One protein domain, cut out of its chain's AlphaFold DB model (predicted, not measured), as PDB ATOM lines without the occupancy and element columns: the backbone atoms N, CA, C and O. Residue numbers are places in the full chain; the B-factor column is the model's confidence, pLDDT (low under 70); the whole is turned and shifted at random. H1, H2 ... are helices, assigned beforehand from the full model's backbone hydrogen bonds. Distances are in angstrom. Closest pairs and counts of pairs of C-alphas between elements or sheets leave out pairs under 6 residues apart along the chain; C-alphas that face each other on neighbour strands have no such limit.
ATOM      1  N   THR A  50     -26.880  29.356  40.431       57.66
ATOM      2  CA  THR A  50     -26.476  28.198  39.617       57.66
ATOM      3  C   THR A  50     -24.967  27.992  39.569       57.66
ATOM      4  O   THR A  50     -24.534  26.848  39.515       57.66
ATOM      5  N   SER A  51     -24.154  29.050  39.656       60.09
ATOM      6  CA  SER A  51     -22.688  28.914  39.599       60.09
ATOM      7  C   SER A  51     -22.120  28.279  40.877       60.09
ATOM      8  O   SER A  51     -21.527  27.204  40.821       60.09
ATOM      9  N   VAL A  52     -22.406  28.855  42.049       69.88
ATOM     10  CA  VAL A  52     -21.821  28.400  43.327       69.88
ATOM     11  C   VAL A  52     -22.270  26.980  43.705       69.88
ATOM     12  O   VAL A  52     -21.537  26.213  44.329       69.88
ATOM     13  N   LYS A  53     -23.488  26.595  43.309       73.12
ATOM     14  CA  LYS A  53     -24.061  25.287  43.647       73.12
ATOM     15  C   LYS A  53     -23.563  24.165  42.735       73.12
ATOM     16  O   LYS A  53     -23.450  23.031  43.197       73.12
ATOM     17  N   LEU A  54     -23.242  24.471  41.476       76.12
ATOM     18  CA  LEU A  54     -22.646  23.502  40.557       76.12
ATOM     19  C   LEU A  54     -21.181  23.232  40.901       76.12
ATOM     20  O   LEU A  54     -20.800  22.067  40.926       76.12
ATOM     21  N   ASP A  55     -20.407  24.249  41.289       74.00
ATOM     22  CA  ASP A  55     -19.024  24.044  41.745       74.00
ATOM     23  C   ASP A  55     -18.964  23.166  42.996       74.00
ATOM     24  O   ASP A  55     -18.158  22.242  43.077       74.00
ATOM     25  N   SER A  56     -19.881  23.365  43.947       77.56
ATOM     26  CA  SER A  56     -19.928  22.541  45.157       77.56
ATOM     27  C   SER A  56     -20.317  21.082  44.876       77.56
ATOM     28  O   SER A  56     -19.834  20.179  45.561       77.56
ATOM     29  N   LEU A  57     -21.172  20.829  43.878       77.12
ATOM     30  CA  LEU A  57     -21.526  19.471  43.452       77.12
ATOM     31  C   LEU A  57     -20.398  18.820  42.645       77.12
ATOM     32  O   LEU A  57     -20.100  17.648  42.864       77.12
ATOM     33  N   LEU A  58     -19.725  19.583  41.785       80.75
ATOM     34  CA  LEU A  58     -18.583  19.120  40.999       80.75
ATOM     35  C   LEU A  58     -17.397  18.750  41.905       80.75
ATOM     36  O   LEU A  58     -16.790  17.696  41.727       80.75
ATOM     37  N   TRP A  59     -17.128  19.555  42.937       80.75
ATOM     38  CA  TRP A  59     -16.119  19.253  43.958       80.75
ATOM     39  C   TRP A  59     -16.501  18.037  44.812       80.75
ATOM     40  O   TRP A  59     -15.653  17.190  45.093       80.75
ATOM     41  N   GLY A  60     -17.778  17.901  45.184       84.31
ATOM     42  CA  GLY A  60     -18.264  16.747  45.946       84.31
ATOM     43  C   GLY A  60     -18.175  15.425  45.174       84.31
ATOM     44  O   GLY A  60     -17.823  14.397  45.749       84.31
ATOM     45  N   TRP A  61     -18.443  15.441  43.867       75.88
ATOM     46  CA  TRP A  61     -18.388  14.246  43.018       75.88
ATOM     47  C   TRP A  61     -16.952  13.816  42.713       75.88
ATOM     48  O   TRP A  61     -16.661  12.620  42.703       75.88
ATOM     49  N   ASN A  62     -16.036  14.774  42.559       81.06
ATOM     50  CA  ASN A  62     -14.614  14.486  42.395       81.06
ATOM     51  C   ASN A  62     -14.027  13.808  43.652       81.06
ATOM     52  O   ASN A  62     -13.216  12.889  43.559       81.06
ATOM     53  N   TRP A  63     -14.510  14.189  44.838       80.12
ATOM     54  CA  TRP A  63     -14.084  13.578  46.097       80.12
ATOM     55  C   TRP A  63     -14.534  12.118  46.243       80.12
ATOM     56  O   TRP A  63     -13.740  11.266  46.641       80.12
ATOM     57  N   VAL A  64     -15.785  11.804  45.890       80.06
ATOM     58  CA  VAL A  64     -16.294  10.419  45.933       80.06
ATOM     59  C   VAL A  64     -15.549   9.539  44.927       80.06
ATOM     60  O   VAL A  64     -15.123   8.444  45.291       80.06
ATOM     61  N   GLY A  65     -15.293  10.047  43.716       78.12
ATOM     62  CA  GLY A  65     -14.489   9.343  42.714       78.12
ATOM     63  C   GLY A  65     -13.048   9.092  43.167       78.12
ATOM     64  O   GLY A  65     -12.517   8.008  42.948       78.12
ATOM     65  N   PHE A  66     -12.426  10.048  43.863       73.06
ATOM     66  CA  PHE A  66     -11.076   9.887  44.408       73.06
ATOM     67  C   PHE A  66     -11.012   8.845  45.533       73.06
ATOM     68  O   PHE A  66     -10.093   8.029  45.566       73.06
ATOM     69  N   VAL A  67     -11.994   8.835  46.438       79.12
ATOM     70  CA  VAL A  67     -12.067   7.855  47.536       79.12
ATOM     71  C   VAL A  67     -12.345   6.449  47.002       79.12
ATOM     72  O   VAL A  67     -11.714   5.496  47.453       79.12
ATOM     73  N   GLU A  68     -13.233   6.306  46.017       76.44
ATOM     74  CA  GLU A  68     -13.519   5.024  45.365       76.44
ATOM     75  C   GLU A  68     -12.309   4.511  44.570       76.44
ATOM     76  O   GLU A  68     -11.942   3.341  44.688       76.44
ATOM     77  N   LEU A  69     -11.604   5.400  43.862       72.44
ATOM     78  CA  LEU A  69     -10.349   5.075  43.186       72.44
ATOM     79  C   LEU A  69      -9.269   4.648  44.187       72.44
ATOM     80  O   LEU A  69      -8.541   3.692  43.923       72.44
ATOM     81  N   ALA A  70      -9.187   5.313  45.343       72.44
ATOM     82  CA  ALA A  70      -8.241   4.976  46.399       72.44
ATOM     83  C   ALA A  70      -8.541   3.613  47.048       72.44
ATOM     84  O   ALA A  70      -7.620   2.836  47.307       72.44
ATOM     85  N   LEU A  71      -9.822   3.295  47.260       77.81
ATOM     86  CA  LEU A  71     -10.287   2.006  47.785       77.81
ATOM     87  C   LEU A  71     -10.115   0.854  46.789       77.81
ATOM     88  O   LEU A  71      -9.890  -0.278  47.212       77.81
ATOM     89  N   ALA A  72     -10.163   1.125  45.484       79.62
ATOM     90  CA  ALA A  72      -9.998   0.116  44.440       79.62
ATOM     91  C   ALA A  72      -8.550  -0.395  44.276       79.62
ATOM     92  O   ALA A  72      -8.288  -1.210  43.394       79.62
ATOM     93  N   GLY A  73      -7.583   0.078  45.075       74.56
ATOM     94  CA  GLY A  73      -6.184  -0.374  44.994       74.56
ATOM     95  C   GLY A  73      -5.442   0.080  43.728       74.56
ATOM     96  O   GLY A  73      -4.246  -0.165  43.580       74.56
ATOM     97  N   ALA A  74      -6.109   0.844  42.860       69.25
ATOM     98  CA  ALA A  74      -5.537   1.441  41.665       69.25
ATOM     99  C   ALA A  74      -4.554   2.620  41.887       69.25
ATOM    100  O   ALA A  74      -3.748   2.855  40.980       69.25
ATOM    101  N   PRO A  75      -4.523   3.374  43.014       76.75
ATOM    102  CA  PRO A  75      -3.725   4.601  43.070       76.75
ATOM    103  C   PRO A  75      -2.223   4.313  43.165       76.75
ATOM    104  O   PRO A  75      -1.428   5.115  42.691       76.75
ATOM    105  N   ILE A  76      -1.818   3.157  43.706       82.00
ATOM    106  CA  ILE A  76      -0.400   2.761  43.784       82.00
ATOM    107  C   ILE A  76       0.135   2.458  42.380       82.00
ATOM    108  O   ILE A  76       1.242   2.863  42.028       82.00
ATOM    109  N   HIS A  77      -0.679   1.804  41.548       85.62
ATOM    110  CA  HIS A  77      -0.324   1.506  40.167       85.62
ATOM    111  C   HIS A  77      -0.216   2.786  39.324       85.62
ATOM    112  O   HIS A  77       0.776   2.978  38.623       85.62
ATOM    113  N   TRP A  78      -1.174   3.707  39.458       90.38
ATOM    114  CA  TRP A  78      -1.128   4.996  38.763       90.38
ATOM    115  C   TRP A  78       0.007   5.899  39.248       90.38
ATOM    116  O   TRP A  78       0.676   6.509  38.417       90.38
ATOM    117  N   ALA A  79       0.289   5.942  40.552       87.31
ATOM    118  CA  ALA A  79       1.438   6.666  41.092       87.31
ATOM    119  C   ALA A  79       2.760   6.125  40.529       87.31
ATOM    120  O   ALA A  79       3.643   6.901  40.171       87.31
ATOM    121  N   HIS A  80       2.876   4.805  40.372       88.38
ATOM    122  CA  HIS A  80       4.042   4.182  39.753       88.38
ATOM    123  C   HIS A  80       4.160   4.507  38.252       88.38
ATOM    124  O   HIS A  80       5.256   4.808  37.780       88.38
ATOM    125  N   ILE A  81       3.048   4.523  37.504       93.31
ATOM    126  CA  ILE A  81       3.032   4.940  36.089       93.31
ATOM    127  C   ILE A  81       3.439   6.412  35.949       93.31
ATOM    128  O   ILE A  81       4.310   6.734  35.141       93.31
ATOM    129  N   LEU A  82       2.861   7.300  36.762       92.81
ATOM    130  CA  LEU A  82       3.186   8.730  36.786       92.81
ATOM    131  C   LEU A  82       4.656   8.966  37.146       92.81
ATOM    132  O   LEU A  82       5.328   9.772  36.503       92.81
ATOM    133  N   TRP A  83       5.185   8.225  38.119       94.00
ATOM    134  CA  TRP A  83       6.596   8.273  38.492       94.00
ATOM    135  C   TRP A  83       7.513   7.867  37.334       94.00
ATOM    136  O   TRP A  83       8.451   8.592  36.998       94.00
ATOM    137  N   LYS A  84       7.210   6.750  36.661       95.00
ATOM    138  CA  LYS A  84       7.969   6.280  35.491       95.00
ATOM    139  C   LYS A  84       7.938   7.296  34.350       95.00
ATOM    140  O   LYS A  84       8.992   7.587  33.791       95.00
ATOM    141  N   ALA A  85       6.772   7.873  34.058       93.94
ATOM    142  CA  ALA A  85       6.620   8.896  33.026       93.94
ATOM    143  C   ALA A  85       7.413  10.173  33.351       93.94
ATOM    144  O   ALA A  85       8.075  10.726  32.479       93.94
ATOM    145  N   THR A  86       7.412  10.603  34.617       92.12
ATOM    146  CA  THR A  86       8.134  11.810  35.055       92.12
ATOM    147  C   THR A  86       9.652  11.625  34.964       92.12
ATOM    148  O   THR A  86      10.352  12.516  34.486       92.12
ATOM    149  N   ILE A  87      10.170  10.454  35.358       90.00
ATOM    150  CA  ILE A  87      11.597  10.124  35.203       90.00
ATOM    151  C   ILE A  87      11.988  10.070  33.727       90.00
ATOM    152  O   ILE A  87      13.042  10.582  33.356       90.00
ATOM    153  N   GLN A  88      11.151   9.463  32.888       90.06
ATOM    154  CA  GLN A  88      11.433   9.327  31.464       90.06
ATOM    155  C   GLN A  88      11.458  10.691  30.764       90.06
ATOM    156  O   GLN A  88      12.409  10.987  30.048       90.06
ATOM    157  N   HIS A  89      10.492  11.560  31.064       85.81
ATOM    158  CA  HIS A  89      10.452  12.922  30.535       85.81
ATOM    159  C   HIS A  89      11.664  13.759  30.979       85.81
ATOM    160  O   HIS A  89      12.258  14.478  30.178       85.81
ATOM    161  N   ALA A  90      12.083  13.644  32.243       81.62
ATOM    162  CA  ALA A  90      13.266  14.343  32.751       81.62
ATOM    163  C   ALA A  90      14.586  13.849  32.123       81.62
ATOM    164  O   ALA A  90      15.580  14.580  32.119       81.62
ATOM    165  N   PHE A  91      14.608  12.611  31.620       80.38
ATOM    166  CA  PHE A  91      15.754  12.042  30.915       80.38
ATOM    167  C   PHE A  91      15.795  12.486  29.447       80.38
ATOM    168  O   PHE A  91      16.858  12.855  28.953       80.38
ATOM    169  N   GLU A  92      14.640  12.537  28.781       80.56
ATOM    170  CA  GLU A  92      14.514  12.941  27.375       80.56
ATOM    171  C   GLU A  92      14.807  14.440  27.170       80.56
ATOM    172  O   GLU A  92      15.506  14.813  26.232       80.56
ATOM    173  N   GLU A  93      14.438  15.307  28.123       70.44
ATOM    174  CA  GLU A  93      14.784  16.744  28.083       70.44
ATOM    175  C   GLU A  93      16.304  17.021  28.204       70.44
ATOM    176  O   GLU A  93      16.769  18.157  28.037       70.44
ATOM    177  N   ARG A  94      17.112  15.998  28.516       60.53
ATOM    178  CA  ARG A  94      18.570  16.116  28.660       60.53
ATOM    179  C   ARG A  94      19.375  15.597  27.473       60.53
ATOM    180  O   ARG A  94      20.567  15.899  27.431       60.53
TER     181      ARG A  94
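AT A GLANCE: This is residues 50 to 94 of the 303 residues of an uncharacterized protein of Marchantia polymorpha subsp. ruderalis (UniProt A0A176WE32). Two long helices, H1 and then H2, meet near their ends in a wide V, with a two-residue turn at its corner and nothing packed between the arms. The printed part has 45 residues with two named helices and no named strand, and its class is all helix. It is extended and flat, with a radius of gyration of the C-alphas of 16.1 A and spans of 48 by 26 by 5 A.

IN THESE COORDINATES: Find C-alpha 50 at (-26.476, 28.198, 39.617); from there H1, residues 50 to 71, runs 31.9 A to C-alpha 71 at (-10.287, 2.006, 47.785). After Ala 72 and Gly 73 look for H2, residues 74 to 92, which runs 27.2 A to C-alpha 92 at (14.514, 12.941, 27.375).

HOW THE PARTS SIT: H1 and H2 are close but not clearly touching: look at their closest C-alphas, those of Leu 69 and Pro 75, 6.6 A apart. Their lines are about perpendicular, at 84 degrees, and their centres are 25.2 A apart. In H1 and H2 every O i to N i+4 pair is within hydrogen-bond range.

THE WHOLE: The two C-alphas farthest apart, those of Thr 50 and Arg 94, are 47.9 A apart. The printed part has no cut, and the link from H1 to H2 is tight. In the B-factor column the model's pLDDT has a mean of 79.8 over the printed part and is under 70 at residues 50 to 52, 74 and 94.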